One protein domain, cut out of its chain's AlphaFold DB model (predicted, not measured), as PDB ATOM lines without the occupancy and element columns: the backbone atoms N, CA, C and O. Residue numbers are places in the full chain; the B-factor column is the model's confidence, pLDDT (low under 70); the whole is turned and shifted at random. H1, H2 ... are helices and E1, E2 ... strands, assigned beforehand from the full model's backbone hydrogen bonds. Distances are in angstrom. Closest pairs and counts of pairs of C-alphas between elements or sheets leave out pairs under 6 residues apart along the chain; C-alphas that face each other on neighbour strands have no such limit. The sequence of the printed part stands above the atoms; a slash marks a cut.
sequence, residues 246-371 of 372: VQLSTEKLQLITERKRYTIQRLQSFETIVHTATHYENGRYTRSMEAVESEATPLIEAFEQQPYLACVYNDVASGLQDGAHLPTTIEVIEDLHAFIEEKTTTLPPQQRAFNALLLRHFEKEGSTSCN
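This is residues 246 to 371 of the 372 residues of an uncharacterized protein of Kurthia sp. 3B1D (UniProt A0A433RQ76). A small, strongly twisted antiparallel sheet has three helices on one face, and a long loop, residues 273 to 296, reaches far out from the end of its longest strand, E3. E3 bends sharply, with E2 and E4 beside its first part and E1 beside its second; the hairpin of H2 and H3 covers the sheet near E2, E3 and E4, while H1 sits near the second part of E3. The printed part has 126 residues with three named helices and five named strands, in the order E1 E2 E3 H1 E4 E5 H2 H3, class mixed. The sheet is branched at E3. The whole is loose, with a radius of gyration of the C-alphas of 17.9 A, and elongated, spanning 59 by 36 by 26 A.

E3, residues 261 to 272, bends by 79 degrees at residue 268. E2, residues 253 to 256, is its antiparallel neighbour and forms a hairpin with it; N 255 and O 262 are 2.9 A apart, within hydrogen-bond range. E1, residues 246 to 248, lies on the same side of E3 as E2, antiparallel to E3, with N 268 and O 247 2.8 A apart. E4, residues 308 to 313, lies on the other side, antiparallel, with N 263 and O 311 2.9 A apart. E5, residues 329 to 333, forms a hairpin with E4; N 333 and O 308 are 2.8 A apart. H2, residues 336 to 344, is on the sheet at a height of 9.4 A, over E3 and, only just, over E4 with 3 of its C-alphas. H3, residues 349 to 369, is on the same face at a height of 8.0 A, over E2; the closest C-alphas, of Leu 253 and Phe 362, are 6.5 A apart. H2 and H3 touch, a helical hairpin at a shallow tilt of 27 degrees, opposite ways; H3 does so with residues 352 to 359 alone, and the closest C-alphas, of Thr 344 and Arg 352, are 6.1 A apart. H1, residues 297 to 304, is on the same face at a height of 6.8 A, over none of the strands, and apart from H2 and H3. In H1, H2 and H3 every O i to N i+4 pair is within hydrogen-bond range.

E3 measures 28.0 A from first to last C-alpha and H3 30.8 A; E4 measures 16.2 A. E1 begins at C-alpha 246 (23.833, 43.932, 35.760), E3 ends at C-alpha 272 (20.431, 49.639, 29.953), and H3 ends at C-alpha 369 (40.499, 38.351, 39.484).

The C-alphas farthest apart, of Glu 281 and Gln 350, are 59.0 A apart. The printed part has no cut. The links E3 to H1, 24 residues, and E4 to E5, 15 residues, are long. The mean pLDDT of the printed part is 76.0; 42 residues are under 70, among them 274 to 297, 317 to 326 and 366 to 371.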
ATOM      1  N   VAL A 246      22.516  43.748  35.142       88.38
ATOM      2  CA  VAL A 246      23.833  43.932  35.760       88.38
ATOM      3  C   VAL A 246      24.544  42.608  35.995       88.38
ATOM      4  O   VAL A 246      23.924  41.587  36.308       88.38
ATOM      5  N   GLN A 247      25.868  42.651  35.890       90.94
ATOM      6  CA  GLN A 247      26.765  41.577  36.283       90.94
ATOM      7  C   GLN A 247      27.606  42.046  37.469       90.94
ATOM      8  O   GLN A 247      28.275  43.077  37.396       90.94
ATOM      9  N   LEU A 248      27.564  41.289  38.565       89.88
ATOM     10  CA  LEU A 248      28.336  41.571  39.776       89.88
ATOM     11  C   LEU A 248      29.474  40.562  39.930       89.88
ATOM     12  O   LEU A 248      29.339  39.417  39.499       89.88
ATOM     13  N   SER A 249      30.557  40.979  40.587       89.44
ATOM     14  CA  SER A 249      31.684  40.109  40.939       89.44
ATOM     15  C   SER A 249      31.231  38.887  41.732       89.44
ATOM     16  O   SER A 249      30.294  38.961  42.526       89.44
ATOM     17  N   THR A 250      31.912  37.757  41.565       86.38
ATOM     18  CA  THR A 250      31.650  36.553  42.368       86.38
ATOM     19  C   THR A 250      32.032  36.740  43.832       86.38
ATOM     20  O   THR A 250      31.385  36.190  44.723       86.38
ATOM     21  N   GLU A 251      33.058  37.547  44.072       87.69
ATOM     22  CA  GLU A 251      33.569  37.937  45.370       87.69
ATOM     23  C   GLU A 251      32.547  38.832  46.067       87.69
ATOM     24  O   GLU A 251      32.005  39.775  45.477       87.69
ATOM     25  N   LYS A 252      32.295  38.525  47.341       88.44
ATOM     26  CA  LYS A 252      31.327  39.220  48.185       88.44
ATOM     27  C   LYS A 252      32.001  39.628  49.483       88.44
ATOM     28  O   LYS A 252      32.530  38.773  50.190       88.44
ATOM     29  N   LEU A 253      31.909  40.904  49.835       89.88
ATOM     30  CA  LEU A 253      32.228  41.371  51.177       89.88
ATOM     31  C   LEU A 253      30.938  41.396  51.995       89.88
ATOM     32  O   LEU A 253      29.992  42.111  51.667       89.88
ATOM     33  N   GLN A 254      30.898  40.588  53.051       88.12
ATOM     34  CA  GLN A 254      29.776  40.562  53.982       88.12
ATOM     35  C   GLN A 254      30.076  41.488  55.156       88.12
ATOM     36  O   GLN A 254      31.088  41.324  55.838       88.12
ATOM     37  N   LEU A 255      29.177  42.435  55.407       87.75
ATOM     38  CA  LEU A 255      29.242  43.320  56.559       87.75
ATOM     39  C   LEU A 255      28.007  43.116  57.432       87.75
ATOM     40  O   LEU A 255      26.882  43.288  56.973       87.75
ATOM     41  N   ILE A 256      28.213  42.792  58.705       85.38
ATOM     42  CA  ILE A 256      27.130  42.618  59.677       85.38
ATOM     43  C   ILE A 256      27.200  43.758  60.690       85.38
ATOM     44  O   ILE A 256      28.247  44.023  61.280       85.38
ATOM     45  N   THR A 257      26.071  44.429  60.884       84.62
ATOM     46  CA  THR A 257      25.861  45.432  61.933       84.62
ATOM     47  C   THR A 257      24.817  44.920  62.922       84.62
ATOM     48  O   THR A 257      24.207  43.878  62.699       84.62
ATOM     49  N   GLU A 258      24.551  45.662  63.996       77.75
ATOM     50  CA  GLU A 258      23.537  45.267  64.986       77.75
ATOM     51  C   GLU A 258      22.123  45.115  64.399       77.75
ATOM     52  O   GLU A 258      21.298  44.407  64.969       77.75
ATOM     53  N   ARG A 259      21.823  45.808  63.292       78.12
ATOM     54  CA  ARG A 259      20.461  45.906  62.736       78.12
ATOM     55  C   ARG A 259      20.314  45.396  61.312       78.12
ATOM     56  O   ARG A 259      19.190  45.209  60.866       78.12
ATOM     57  N   LYS A 260      21.416  45.312  60.573       84.81
ATOM     58  CA  LYS A 260      21.416  45.067  59.132       84.81
ATOM     59  C   LYS A 260      22.634  44.273  58.720       84.81
ATOM     60  O   LYS A 260      23.715  44.444  59.296       84.81
ATOM     61  N   ARG A 261      22.471  43.508  57.653       86.00
ATOM     62  CA  ARG A 261      23.559  42.872  56.922       86.00
ATOM     63  C   ARG A 261      23.675  43.493  55.537       86.00
ATOM     64  O   ARG A 261      22.671  43.776  54.892       86.00
ATOM     65  N   TYR A 262      24.901  43.683  55.078       88.56
ATOM     66  CA  TYR A 262      25.214  44.190  53.753       88.56
ATOM     67  C   TYR A 262      26.010  43.136  53.000       88.56
ATOM     68  O   TYR A 262      27.017  42.639  53.504       88.56
ATOM     69  N   THR A 263      25.584  42.842  51.778       89.94
ATOM     70  CA  THR A 263      26.373  42.075  50.817       89.94
ATOM     71  C   THR A 263      26.895  43.035  49.766       89.94
ATOM     72  O   THR A 263      26.121  43.583  48.983       89.94
ATOM     73  N   ILE A 264      28.206  43.255  49.774       91.75
ATOM     74  CA  ILE A 264      28.880  44.223  48.913       91.75
ATOM     75  C   ILE A 264      29.577  43.475  47.778       91.75
ATOM     76  O   ILE A 264      30.344  42.542  48.021       91.75
ATOM     77  N   GLN A 265      29.306  43.880  46.538       91.88
ATOM     78  CA  GLN A 265      29.887  43.293  45.328       91.88
ATOM     79  C   GLN A 265      30.275  44.396  44.347       91.88
ATOM     80  O   GLN A 265      29.643  45.450  44.321       91.88
ATOM     81  N   ARG A 266      31.292  44.160  43.517       90.56
ATOM     82  CA  ARG A 266      31.677  45.106  42.466       90.56
ATOM     83  C   ARG A 266      30.759  44.955  41.257       90.56
ATOM     84  O   ARG A 266      30.485  43.828  40.842       90.56
ATOM     85  N   LEU A 267      30.326  46.065  40.667       91.31
ATOM     86  CA  LEU A 267      29.676  46.063  39.359       91.31
ATOM     87  C   LEU A 267      30.724  45.796  38.269       91.31
ATOM     88  O   LEU A 267      31.653  46.575  38.101       91.31
ATOM     89  N   GLN A 268      30.589  44.693  37.533       90.56
ATOM     90  CA  GLN A 268      31.492  44.343  36.429       90.56
ATOM     91  C   GLN A 268      31.007  44.924  35.100       90.56
ATOM     92  O   GLN A 268      31.792  45.459  34.319       90.56
ATOM     93  N   SER A 269      29.708  44.818  34.837       90.88
ATOM     94  CA  SER A 269      29.084  45.344  33.627       90.88
ATOM     95  C   SER A 269      27.608  45.641  33.870       90.88
ATOM     96  O   SER A 269      26.981  45.083  34.779       90.88
ATOM     97  N   PHE A 270      27.052  46.526  33.047       90.25
ATOM     98  CA  PHE A 270      25.625  46.797  33.011       90.25
ATOM     99  C   PHE A 270      25.154  47.019  31.573       90.25
ATOM    100  O   PHE A 270      25.912  47.458  30.711       90.25
ATOM    101  N   GLU A 271      23.887  46.713  31.329       87.50
ATOM    102  CA  GLU A 271      23.177  46.975  30.085       87.50
ATOM    103  C   GLU A 271      21.890  47.725  30.438       87.50
ATOM    104  O   GLU A 271      21.096  47.263  31.265       87.50
ATOM    105  N   THR A 272      21.686  48.893  29.829       80.81
ATOM    106  CA  THR A 272      20.431  49.639  29.953       80.81
ATOM    107  C   THR A 272      19.353  48.931  29.147       80.81
ATOM    108  O   THR A 272      19.520  48.689  27.954       80.81
ATOM    109  N   ILE A 273      18.231  48.621  29.791       76.06
ATOM    110  CA  ILE A 273      17.084  48.024  29.113       76.06
ATOM    111  C   ILE A 273      16.187  49.166  28.643       76.06
ATOM    112  O   ILE A 273      15.675  49.942  29.450       76.06
ATOM    113  N   VAL A 274      16.029  49.276  27.325       69.38
ATOM    114  CA  VAL A 274      15.167  50.289  26.712       69.38
ATOM    115  C   VAL A 274      13.712  49.904  26.938       69.38
ATOM    116  O   VAL A 274      13.296  48.791  26.609       69.38
ATOM    117  N   HIS A 275      12.929  50.849  27.453       63.34
ATOM    118  CA  HIS A 275      11.498  50.671  27.660       63.34
ATOM    119  C   HIS A 275      10.717  51.775  26.980       63.34
ATOM    120  O   HIS A 275      11.015  52.956  27.132       63.34
ATOM    121  N   THR A 276       9.659  51.387  26.279       55.88
ATOM    122  CA  THR A 276       8.643  52.328  25.822       55.88
ATOM    123  C   THR A 276       7.647  52.509  26.961       55.88
ATOM    124  O   THR A 276       6.869  51.602  27.251       55.88
ATOM    125  N   ALA A 277       7.694  53.649  27.647       51.41
ATOM    126  CA  ALA A 277       6.682  53.977  28.643       51.41
ATOM    127  C   ALA A 277       5.354  54.274  27.927       51.41
ATOM    128  O   ALA A 277       5.264  55.202  27.125       51.41
ATOM    129  N   THR A 278       4.321  53.481  28.201       51.53
ATOM    130  CA  THR A 278       2.948  53.750  27.754       51.53
ATOM    131  C   THR A 278       2.148  54.342  28.902       51.53
ATOM    132  O   THR A 278       2.023  53.715  29.949       51.53
ATOM    133  N   HIS A 279       1.596  55.539  28.724       52.09
ATOM    134  CA  HIS A 279       0.804  56.211  29.753       52.09
ATOM    135  C   HIS A 279      -0.687  55.911  29.620       52.09
ATOM    136  O   HIS A 279      -1.220  55.804  28.518       52.09
ATOM    137  N   TYR A 280      -1.384  55.885  30.754       51.12
ATOM    138  CA  TYR A 280      -2.837  56.007  30.761       51.12
ATOM    139  C   TYR A 280      -3.225  57.471  30.541       51.12
ATOM    140  O   TYR A 280      -2.882  58.327  31.360       51.12
ATOM    141  N   GLU A 281      -4.000  57.753  29.495       46.47
ATOM    142  CA  GLU A 281      -4.411  59.118  29.127       46.47
ATOM    143  C   GLU A 281      -5.165  59.856  30.253       46.47
ATOM    144  O   GLU A 281      -5.111  61.077  30.354       46.47
ATOM    145  N   ASN A 282      -5.811  59.119  31.162       51.81
ATOM    146  CA  ASN A 282      -6.681  59.685  32.199       51.81
ATOM    147  C   ASN A 282      -6.011  59.923  33.561       51.81
ATOM    148  O   ASN A 282      -6.711  60.106  34.559       51.81
ATOM    149  N   GLY A 283      -4.680  59.879  33.668       48.47
ATOM    150  CA  GLY A 283      -4.006  60.247  34.923       48.47
ATOM    151  C   GLY A 283      -4.265  59.299  36.111       48.47
ATOM    152  O   GLY A 283      -3.918  59.599  37.255       48.47
ATOM    153  N   ARG A 284      -4.941  58.169  35.866       50.88
ATOM    154  CA  ARG A 284      -5.473  57.274  36.906       50.88
ATOM    155  C   ARG A 284      -4.397  56.369  37.508       50.88
ATOM    156  O   ARG A 284      -4.489  56.029  38.682       50.88
ATOM    157  N   TYR A 285      -3.364  56.071  36.718       51.03
ATOM    158  CA  TYR A 285      -2.214  55.230  37.067       51.03
ATOM    159  C   TYR A 285      -0.865  55.960  36.855       51.03
ATOM    160  O   TYR A 285       0.192  55.349  36.924       51.03
ATOM    161  N   THR A 286      -0.880  57.273  36.580       43.78
ATOM    162  CA  THR A 286       0.267  58.022  36.016       43.78
ATOM    163  C   THR A 286       1.416  58.326  36.971       43.78
ATOM    164  O   THR A 286       2.466  58.740  36.507       43.78
ATOM    165  N   ARG A 287       1.276  58.118  38.286       44.06
ATOM    166  CA  ARG A 287       2.372  58.409  39.234       44.06
ATOM    167  C   ARG A 287       3.481  57.349  39.272       44.06
ATOM    168  O   ARG A 287       4.396  57.503  40.070       44.06
ATOM    169  N   SER A 288       3.349  56.270  38.507       44.88
ATOM    170  CA  SER A 288       4.222  55.091  38.586       44.88
ATOM    171  C   SER A 288       4.948  54.787  37.276       44.88
ATOM    172  O   SER A 288       5.485  53.692  37.144       44.88
ATOM    173  N   MET A 289       4.856  55.674  36.279       48.31
ATOM    174  CA  MET A 289       5.269  55.366  34.912       48.31
ATOM    175  C   MET A 289       5.867  56.541  34.108       48.31
ATOM    176  O   MET A 289       5.848  56.495  32.876       48.31
ATOM    177  N   GLU A 290       6.350  57.611  34.745       43.78
ATOM    178  CA  GLU A 290       6.923  58.770  34.040       43.78
ATOM    179  C   GLU A 290       8.434  58.652  33.748       43.78
ATOM    180  O   GLU A 290       9.283  58.752  34.623       43.78
ATOM    181  N   ALA A 291       8.733  58.513  32.447       42.62
ATOM    182  CA  ALA A 291       9.969  58.885  31.746       42.62
ATOM    183  C   ALA A 291      11.306  58.500  32.419       42.62
ATOM    184  O   ALA A 291      12.042  59.311  32.974       42.62
ATOM    185  N   VAL A 292      11.676  57.238  32.211       49.28
ATOM    186  CA  VAL A 292      12.891  56.576  32.705       49.28
ATOM    187  C   VAL A 292      14.203  57.144  32.128       49.28
ATOM    188  O   VAL A 292      15.254  56.956  32.737       49.28
ATOM    189  N   GLU A 293      14.204  57.817  30.975       49.72
ATOM    190  CA  GLU A 293      15.460  58.099  30.259       49.72
ATOM    191  C   GLU A 293      16.219  59.340  30.755       49.72
ATOM    192  O   GLU A 293      17.427  59.251  30.967       49.72
ATOM    193  N   SER A 294      15.558  60.477  31.000       49.59
ATOM    194  CA  SER A 294      16.264  61.733  31.323       49.59
ATOM    195  C   SER A 294      16.766  61.831  32.766       49.59
ATOM    196  O   SER A 294      17.753  62.515  33.019       49.59
ATOM    197  N   GLU A 295      16.120  61.155  33.721       55.75
ATOM    198  CA  GLU A 295      16.523  61.191  35.141       55.75
ATOM    199  C   GLU A 295      17.614  60.166  35.493       55.75
ATOM    200  O   GLU A 295      18.104  60.120  36.620       55.75
ATOM    201  N   ALA A 296      18.018  59.337  34.532       62.47
ATOM    202  CA  ALA A 296      18.912  58.214  34.773       62.47
ATOM    203  C   ALA A 296      20.368  58.435  34.393       62.47
ATOM    204  O   ALA A 296      21.214  57.634  34.791       62.47
ATOM    205  N   THR A 297      20.662  59.500  33.650       69.94
ATOM    206  CA  THR A 297      22.019  59.842  33.214       69.94
ATOM    207  C   THR A 297      23.026  59.852  34.370       69.94
ATOM    208  O   THR A 297      24.040  59.175  34.235       69.94
ATOM    209  N   PRO A 298      22.745  60.455  35.546       73.94
ATOM    210  CA  PRO A 298      23.704  60.449  36.656       73.94
ATOM    211  C   PRO A 298      24.016  59.044  37.190       73.94
ATOM    212  O   PRO A 298      25.136  58.756  37.601       73.94
ATOM    213  N   LEU A 299      23.028  58.143  37.185       75.38
ATOM    214  CA  LEU A 299      23.219  56.764  37.633       75.38
ATOM    215  C   LEU A 299      23.968  55.925  36.590       75.38
ATOM    216  O   LEU A 299      24.759  55.061  36.959       75.38
ATOM    217  N   ILE A 300      23.732  56.187  35.301       80.50
ATOM    218  CA  ILE A 300      24.491  55.585  34.199       80.50
ATOM    219  C   ILE A 300      25.962  55.993  34.311       80.50
ATOM    220  O   ILE A 300      26.820  55.117  34.350       80.50
ATOM    221  N   GLU A 301      26.245  57.290  34.462       83.62
ATOM    222  CA  GLU A 301      27.603  57.820  34.655       83.62
ATOM    223  C   GLU A 301      28.289  57.194  35.879       83.62
ATOM    224  O   GLU A 301      29.452  56.794  35.809       83.62
ATOM    225  N   ALA A 302      27.563  57.037  36.992       83.56
ATOM    226  CA  ALA A 302      28.082  56.348  38.169       83.56
ATOM    227  C   ALA A 302      28.404  54.872  37.877       83.56
ATOM    228  O   ALA A 302      29.441  54.379  38.312       83.56
ATOM    229  N   PHE A 303      27.555  54.158  37.133       86.81
ATOM    230  CA  PHE A 303      27.770  52.747  36.785       86.81
ATOM    231  C   PHE A 303      28.921  52.532  35.799       86.81
ATOM    232  O   PHE A 303      29.594  51.502  35.879       86.81
ATOM    233  N   GLU A 304      29.197  53.495  34.918       86.69
ATOM    234  CA  GLU A 304      30.368  53.476  34.031       86.69
ATOM    235  C   GLU A 304      31.689  53.438  34.812       86.69
ATOM    236  O   GLU A 304      32.662  52.852  34.338       86.69
ATOM    237  N   GLN A 305      31.710  53.962  36.043       86.62
ATOM    238  CA  GLN A 305      32.864  53.868  36.946       86.62
ATOM    239  C   GLN A 305      33.007  52.496  37.631       86.62
ATOM    240  O   GLN A 305      33.927  52.305  38.424       86.62
ATOM    241  N   GLN A 306      32.123  51.531  37.340       86.56
ATOM    242  CA  GLN A 306      32.115  50.188  37.939       86.56
ATOM    243  C   GLN A 306      32.159  50.195  39.484       86.56
ATOM    244  O   GLN A 306      33.051  49.583  40.087       86.56
ATOM    245  N   PRO A 307      31.205  50.882  40.143       89.56
ATOM    246  CA  PRO A 307      31.206  51.072  41.585       89.56
ATOM    247  C   PRO A 307      30.936  49.760  42.324       89.56
ATOM    248  O   PRO A 307      30.537  48.741  41.747       89.56
ATOM    249  N   TYR A 308      31.099  49.794  43.644       91.19
ATOM    250  CA  TYR A 308      30.573  48.733  44.495       91.19
ATOM    251  C   TYR A 308      29.080  48.957  44.746       91.19
ATOM    252  O   TYR A 308      28.614  50.087  44.870       91.19
ATOM    253  N   LEU A 309      28.321  47.869  44.837       91.06
ATOM    254  CA  LEU A 309      26.911  47.880  45.209       91.06
ATOM    255  C   LEU A 309      26.735  47.140  46.533       91.06
ATOM    256  O   LEU A 309      27.164  45.991  46.659       91.06
ATOM    257  N   ALA A 310      26.073  47.774  47.499       89.94
ATOM    258  CA  ALA A 310      25.654  47.150  48.751       89.94
ATOM    259  C   ALA A 310      24.188  46.719  48.673       89.94
ATOM    260  O   ALA A 310      23.293  47.560  48.637       89.94
ATOM    261  N   CYS A 311      23.941  45.411  48.719       86.94
ATOM    262  CA  CYS A 311      22.609  44.857  48.958       86.94
ATOM    263  C   CYS A 311      22.341  44.831  50.463       86.94
ATOM    264  O   CYS A 311      23.097  44.206  51.207       86.94
ATOM    265  N   VAL A 312      21.279  45.499  50.905       83.44
ATOM    266  CA  VAL A 312      20.959  45.661  52.328       83.44
ATOM    267  C   VAL A 312      19.869  44.679  52.744       83.44
ATOM    268  O   VAL A 312      18.787  44.700  52.168       83.44
ATOM    269  N   TYR A 313      20.099  43.889  53.786       78.81
ATOM    270  CA  TYR A 313      19.133  42.953  54.370       78.81
ATOM    271  C   TYR A 313      18.844  43.333  55.822       78.81
ATOM    272  O   TYR A 313      19.739  43.811  56.531       78.81
ATOM    273  N   ASN A 314      17.602  43.133  56.273       71.44
ATOM    274  CA  ASN A 314      17.256  43.359  57.681       71.44
ATOM    275  C   ASN A 314      17.602  42.148  58.560       71.44
ATOM    276  O   ASN A 314      17.858  42.334  59.749       71.44
ATOM    277  N   ASP A 315      17.650  40.936  57.998       68.81
ATOM    278  CA  ASP A 315      18.127  39.765  58.733       68.81
ATOM    279  C   ASP A 315      19.660  39.788  58.857       68.81
ATOM    280  O   ASP A 315      20.402  39.933  57.881       68.81
ATOM    281  N   VAL A 316      20.128  39.657  60.095       71.94
ATOM    282  CA  VAL A 316      21.546  39.608  60.466       71.94
ATOM    283  C   VAL A 316      22.075  38.172  60.567       71.94
ATOM    284  O   VAL A 316      23.273  37.983  60.786       71.94
ATOM    285  N   ALA A 317      21.211  37.160  60.416       66.06
ATOM    286  CA  ALA A 317      21.587  35.752  60.384       66.06
ATOM    287  C   ALA A 317      22.330  35.369  59.081       66.06
ATOM    288  O   ALA A 317      22.616  36.198  58.215       66.06
ATOM    289  N   SER A 318      22.730  34.096  58.980       59.47
ATOM    290  CA  SER A 318      23.614  33.545  57.936       59.47
ATOM    291  C   SER A 318      23.276  33.972  56.495       59.47
ATOM    292  O   SER A 318      22.113  34.000  56.104       59.47
ATOM    293  N   GLY A 319      24.312  34.188  55.670       59.81
ATOM    294  CA  GLY A 319      24.219  34.502  54.231       59.81
ATOM    295  C   GLY A 319      23.681  33.377  53.331       59.81
ATOM    296  O   GLY A 319      23.641  33.511  52.111       59.81
ATOM    297  N   LEU A 320      23.316  32.226  53.906       59.59
ATOM    298  CA  LEU A 320      22.834  31.060  53.155       59.59
ATOM    299  C   LEU A 320      21.448  31.270  52.534       59.59
ATOM    300  O   LEU A 320      21.084  30.531  51.625       59.59
ATOM    301  N   GLN A 321      20.683  32.248  53.021       60.12
ATOM    302  CA  GLN A 321      19.315  32.501  52.567       60.12
ATOM    303  C   GLN A 321      19.200  33.683  51.596       60.12
ATOM    304  O   GLN A 321      18.105  33.992  51.150       60.12
ATOM    305  N   ASP A 322      20.307  34.325  51.215       64.94
ATOM    306  CA  ASP A 322      20.285  35.557  50.410       64.94
ATOM    307  C   ASP A 322      19.625  35.358  49.043       64.94
ATOM    308  O   ASP A 322      18.999  36.273  48.529       64.94
ATOM    309  N   GLY A 323      19.744  34.162  48.457       61.59
ATOM    310  CA  GLY A 323      19.075  33.830  47.195       61.59
ATOM    311  C   GLY A 323      17.568  33.585  47.334       61.59
ATOM    312  O   GLY A 323      16.859  33.596  46.336       61.59
ATOM    313  N   ALA A 324      17.073  33.363  48.554       58.53
ATOM    314  CA  ALA A 324      15.652  33.179  48.837       58.53
ATOM    315  C   ALA A 324      14.939  34.501  49.179       58.53
ATOM    316  O   ALA A 324      13.712  34.541  49.154       58.53
ATOM    317  N   HIS A 325      15.692  35.570  49.464       66.31
ATOM    318  CA  HIS A 325      15.170  36.832  49.994       66.31
ATOM    319  C   HIS A 325      15.483  38.016  49.082       66.31
ATOM    320  O   HIS A 325      16.564  38.122  48.505       66.31
ATOM    321  N   LEU A 326      14.552  38.967  48.993       68.38
ATOM    322  CA  LEU A 326      14.773  40.209  48.250       68.38
ATOM    323  C   LEU A 326      15.464  41.265  49.128       68.38
ATOM    324  O   LEU A 326      14.941  41.591  50.200       68.38
ATOM    325  N   PRO A 327      16.564  41.902  48.673       71.44
ATOM    326  CA  PRO A 327      17.209  42.961  49.439       71.44
ATOM    327  C   PRO A 327      16.258  44.140  49.674       71.44
ATOM    328  O   PRO A 327      15.379  44.456  48.869       71.44
ATOM    329  N   THR A 328      16.447  44.806  50.809       69.38
ATOM    330  CA  THR A 328      15.650  45.957  51.245       69.38
ATOM    331  C   THR A 328      15.912  47.205  50.424       69.38
ATOM    332  O   THR A 328      14.965  47.898  50.056       69.38
ATOM    333  N   THR A 329      17.178  47.453  50.108       74.50
ATOM    334  CA  THR A 329      17.657  48.543  49.259       74.50
ATOM    335  C   THR A 329      18.988  48.144  48.626       74.50
ATOM    336  O   THR A 329      19.715  47.316  49.184       74.50
ATOM    337  N   ILE A 330      19.331  48.765  47.497       79.81
ATOM    338  CA  ILE A 330      20.713  48.833  47.014       79.81
ATOM    339  C   ILE A 330      21.280  50.223  47.304       79.81
ATOM    340  O   ILE A 330      20.636  51.229  47.004       79.81
ATOM    341  N   GLU A 331      22.502  50.273  47.824       86.62
ATOM    342  CA  GLU A 331      23.307  51.494  47.923       86.62
ATOM    343  C   GLU A 331      24.457  51.428  46.900       86.62
ATOM    344  O   GLU A 331      25.165  50.420  46.824       86.62
ATOM    345  N   VAL A 332      24.627  52.484  46.097       87.19
ATOM    346  CA  VAL A 332      25.787  52.647  45.205       87.19
ATOM    347  C   VAL A 332      26.921  53.254  46.021       87.19
ATOM    348  O   VAL A 332      26.732  54.277  46.677       87.19
ATOM    349  N   ILE A 333      28.081  52.607  46.008       89.50
ATOM    350  CA  ILE A 333      29.232  52.969  46.829       89.50
ATOM    351  C   ILE A 333      30.323  53.537  45.924       89.50
ATOM    352  O   ILE A 333      30.952  52.804  45.156       89.50
ATOM    353  N   GLU A 334      30.559  54.838  46.063       82.50
ATOM    354  CA  GLU A 334      31.662  55.548  45.403       82.50
ATOM    355  C   GLU A 334      32.991  55.332  46.142       82.50
ATOM    356  O   GLU A 334      34.025  55.118  45.514       82.50
ATOM    357  N   ASP A 335      32.954  55.322  47.479       88.69
ATOM    358  CA  ASP A 335      34.113  55.075  48.342       88.69
ATOM    359  C   ASP A 335      33.813  53.942  49.332       88.69
ATOM    360  O   ASP A 335      33.055  54.091  50.297       88.69
ATOM    361  N   LEU A 336      34.432  52.785  49.082       89.75
ATOM    362  CA  LEU A 336      34.250  51.588  49.895       89.75
ATOM    363  C   LEU A 336      34.820  51.746  51.312       89.75
ATOM    364  O   LEU A 336      34.231  51.233  52.262       89.75
ATOM    365  N   HIS A 337      35.923  52.474  51.481       90.62
ATOM    366  CA  HIS A 337      36.532  52.675  52.794       90.62
ATOM    367  C   HIS A 337      35.652  53.563  53.672       90.62
ATOM    368  O   HIS A 337      35.336  53.180  54.802       90.62
ATOM    369  N   ALA A 338      35.210  54.701  53.129       90.50
ATOM    370  CA  ALA A 338      34.315  55.615  53.829       90.50
ATOM    371  C   ALA A 338      32.996  54.923  54.212       90.50
ATOM    372  O   ALA A 338      32.519  55.069  55.340       90.50
ATOM    373  N   PHE A 339      32.449  54.097  53.313       92.00
ATOM    374  CA  PHE A 339      31.236  53.328  53.578       92.00
ATOM    375  C   PHE A 339      31.402  52.350  54.750       92.00
ATOM    376  O   PHE A 339      30.578  52.326  55.667       92.00
ATOM    377  N   ILE A 340      32.470  51.542  54.754       91.06
ATOM    378  CA  ILE A 340      32.719  50.583  55.840       91.06
ATOM    379  C   ILE A 340      32.952  51.315  57.165       91.06
ATOM    380  O   ILE A 340      32.432  50.883  58.198       91.06
ATOM    381  N   GLU A 341      33.691  52.423  57.160       89.69
ATOM    382  CA  GLU A 341      33.902  53.233  58.359       89.69
ATOM    383  C   GLU A 341      32.570  53.741  58.922       89.69
ATOM    384  O   GLU A 341      32.277  53.492  60.094       89.69
ATOM    385  N   GLU A 342      31.724  54.343  58.081       91.50
ATOM    386  CA  GLU A 342      30.401  54.851  58.455       91.50
ATOM    387  C   GLU A 342      29.522  53.749  59.067       91.50
ATOM    388  O   GLU A 342      29.033  53.888  60.196       91.50
ATOM    389  N   LYS A 343      29.343  52.628  58.354       90.19
ATOM    390  CA  LYS A 343      28.420  51.558  58.774       90.19
ATOM    391  C   LYS A 343      28.907  50.787  60.000       90.19
ATOM    392  O   LYS A 343      28.099  50.142  60.667       90.19
ATOM    393  N   THR A 344      30.200  50.845  60.319       88.81
ATOM    394  CA  THR A 344      30.780  50.135  61.470       88.81
ATOM    395  C   THR A 344      31.037  51.019  62.681       88.81
ATOM    396  O   THR A 344      31.462  50.500  63.712       88.81
ATOM    397  N   THR A 345      30.753  52.323  62.606       88.81
ATOM    398  CA  THR A 345      31.000  53.289  63.694       88.81
ATOM    399  C   THR A 345      30.459  52.852  65.057       88.81
ATOM    400  O   THR A 345      31.120  53.077  66.073       88.81
ATOM    401  N   THR A 346      29.293  52.200  65.094       86.62
ATOM    402  CA  THR A 346      28.643  51.747  66.335       86.62
ATOM    403  C   THR A 346      29.191  50.425  66.872       86.62
ATOM    404  O   THR A 346      28.857  50.040  67.990       86.62
ATOM    405  N   LEU A 347      30.036  49.722  66.112       87.00
ATOM    406  CA  LEU A 347      30.569  48.420  66.504       87.00
ATOM    407  C   LEU A 347      31.757  48.544  67.479       87.00
ATOM    408  O   LEU A 347      32.540  49.506  67.422       87.00
ATOM    409  N   PRO A 348      31.975  47.530  68.339       91.06
ATOM    410  CA  PRO A 348      33.155  47.446  69.191       91.06
ATOM    411  C   PRO A 348      34.472  47.605  68.406       91.06
ATOM    412  O   PRO A 348      34.578  47.118  67.277       91.06
ATOM    413  N   PRO A 349      35.528  48.206  68.998       89.75
ATOM    414  CA  PRO A 349      36.807  48.445  68.314       89.75
ATOM    415  C   PRO A 349      37.425  47.197  67.668       89.75
ATOM    416  O   PRO A 349      38.001  47.278  66.588       89.75
ATOM    417  N   GLN A 350      37.267  46.035  68.305       89.69
ATOM    418  CA  GLN A 350      37.766  44.754  67.796       89.69
ATOM    419  C   GLN A 350      37.058  44.338  66.497       89.69
ATOM    420  O   GLN A 350      37.710  43.885  65.561       89.69
ATOM    421  N   GLN A 351      35.740  44.547  66.411       86.56
ATOM    422  CA  GLN A 351      34.962  44.257  65.204       86.56
ATOM    423  C   GLN A 351      35.267  45.260  64.087       86.56
ATOM    424  O   GLN A 351      35.406  44.860  62.935       86.56
ATOM    425  N   ARG A 352      35.459  46.544  64.416       87.88
ATOM    426  CA  ARG A 352      35.913  47.554  63.441       87.88
ATOM    427  C   ARG A 352      37.276  47.201  62.843       87.88
ATOM    428  O   ARG A 352      37.433  47.231  61.627       87.88
ATOM    429  N   ALA A 353      38.236  46.803  63.679       87.19
ATOM    430  CA  ALA A 353      39.550  46.360  63.217       87.19
ATOM    431  C   ALA A 353      39.461  45.106  62.327       87.19
ATOM    432  O   ALA A 353      40.144  45.026  61.308       87.19
ATOM    433  N   PHE A 354      38.590  44.155  62.678       89.38
ATOM    434  CA  PHE A 354      38.332  42.975  61.856       89.38
ATOM    435  C   PHE A 354      37.725  43.333  60.491       89.38
ATOM    436  O   PHE A 354      38.225  42.869  59.470       89.38
ATOM    437  N   ASN A 355      36.724  44.217  60.444       87.81
ATOM    438  CA  ASN A 355      36.125  44.677  59.186       87.81
ATOM    439  C   ASN A 355      37.136  45.420  58.295       87.81
ATOM    440  O   ASN A 355      37.138  45.227  57.082       87.81
ATOM    441  N   ALA A 356      38.051  46.201  58.879       87.38
ATOM    442  CA  ALA A 356      39.136  46.835  58.128       87.38
ATOM    443  C   ALA A 356      40.129  45.812  57.536       87.38
ATOM    444  O   ALA A 356      40.639  46.006  56.433       87.38
ATOM    445  N   LEU A 357      40.401  44.706  58.242       88.50
ATOM    446  CA  LEU A 357      41.203  43.600  57.704       88.50
ATOM    447  C   LEU A 357      40.468  42.863  56.579       88.50
ATOM    448  O   LEU A 357      41.080  42.585  55.549       88.50
ATOM    449  N   LEU A 358      39.172  42.584  56.754       88.00
ATOM    450  CA  LEU A 358      38.333  41.971  55.720       88.00
ATOM    451  C   LEU A 358      38.311  42.809  54.443       88.00
ATOM    452  O   LEU A 358      38.490  42.257  53.363       88.00
ATOM    453  N   LEU A 359      38.161  44.132  54.566       90.06
ATOM    454  CA  LEU A 359      38.190  45.053  53.433       90.06
ATOM    455  C   LEU A 359      39.502  44.938  52.642       90.06
ATOM    456  O   LEU A 359      39.476  44.717  51.434       90.06
ATOM    457  N   ARG A 360      40.651  44.987  53.325       87.69
ATOM    458  CA  ARG A 360      41.966  44.842  52.675       87.69
ATOM    459  C   ARG A 360      42.127  43.503  51.958       87.69
ATOM    460  O   ARG A 360      42.754  43.442  50.903       87.69
ATOM    461  N   HIS A 361      41.606  42.424  52.542       86.31
ATOM    462  CA  HIS A 361      41.618  41.108  51.906       86.31
ATOM    463  C   HIS A 361      40.729  41.073  50.663       86.31
ATOM    464  O   HIS A 361      41.179  40.621  49.614       86.31
ATOM    465  N   PHE A 362      39.514  41.608  50.768       88.38
ATOM    466  CA  PHE A 362      38.555  41.681  49.673       88.38
ATOM    467  C   PHE A 362      39.098  42.472  48.475       88.38
ATOM    468  O   PHE A 362      39.033  42.002  47.341       88.38
ATOM    469  N   GLU A 363      39.719  43.629  48.711       85.12
ATOM    470  CA  GLU A 363      40.336  44.427  47.643       85.12
ATOM    471  C   GLU A 363      41.514  43.705  46.983       85.12
ATOM    472  O   GLU A 363      41.697  43.773  45.765       85.12
ATOM    473  N   LYS A 364      42.308  42.970  47.772       83.38
ATOM    474  CA  LYS A 364      43.431  42.185  47.253       83.38
ATOM    475  C   LYS A 364      42.953  41.046  46.351       83.38
ATOM    476  O   LYS A 364      43.546  40.841  45.295       83.38
ATOM    477  N   GLU A 365      41.896  40.339  46.745       76.12
ATOM    478  CA  GLU A 365      41.293  39.268  45.943       76.12
ATOM    479  C   GLU A 365      40.652  39.811  44.659       76.12
ATOM    480  O   GLU A 365      40.942  39.303  43.573       76.12
ATOM    481  N   GLY A 366      39.891  40.908  44.750       66.19
ATOM    482  CA  GLY A 366      39.288  41.563  43.583       66.19
ATOM    483  C   GLY A 366      40.311  42.113  42.580       66.19
ATOM    484  O   GLY A 366      40.046  42.177  41.382       66.19
ATOM    485  N   SER A 367      41.515  42.468  43.040       60.50
ATOM    486  CA  SER A 367      42.617  42.905  42.168       60.50
ATOM    487  C   SER A 367      43.239  41.749  41.374       60.50
ATOM    488  O   SER A 367      43.748  41.949  40.272       60.50
ATOM    489  N   THR A 368      43.225  40.535  41.930       58.06
ATOM    490  CA  THR A 368      43.769  39.341  41.270       58.06
ATOM    491  C   THR A 368      42.819  38.732  40.244       58.06
ATOM    492  O   THR A 368      43.294  38.177  39.256       58.06
ATOM    493  N   SER A 369      41.502  38.864  40.424       48.91
ATOM    494  CA  SER A 369      40.499  38.351  39.484       48.91
ATOM    495  C   SER A 369      40.237  39.260  38.277       48.91
ATOM    496  O   SER A 369      39.733  38.775  37.273       48.91
ATOM    497  N   CYS A 370      40.640  40.537  38.312       42.03
ATOM    498  CA  CYS A 370      40.593  41.438  37.148       42.03
ATOM    499  C   CYS A 370      41.780  41.296  36.170       42.03
ATOM    500  O   CYS A 370      41.778  41.953  35.133       42.03
ATOM    501  N   ASN A 371      42.796  40.490  36.498       37.31
ATOM    502  CA  ASN A 371      44.006  40.304  35.680       37.31
ATOM    503  C   ASN A 371      44.037  38.978  34.892       37.31
ATOM    504  O   ASN A 371      45.075  38.640  34.325       37.31
TER     505      ASN A 371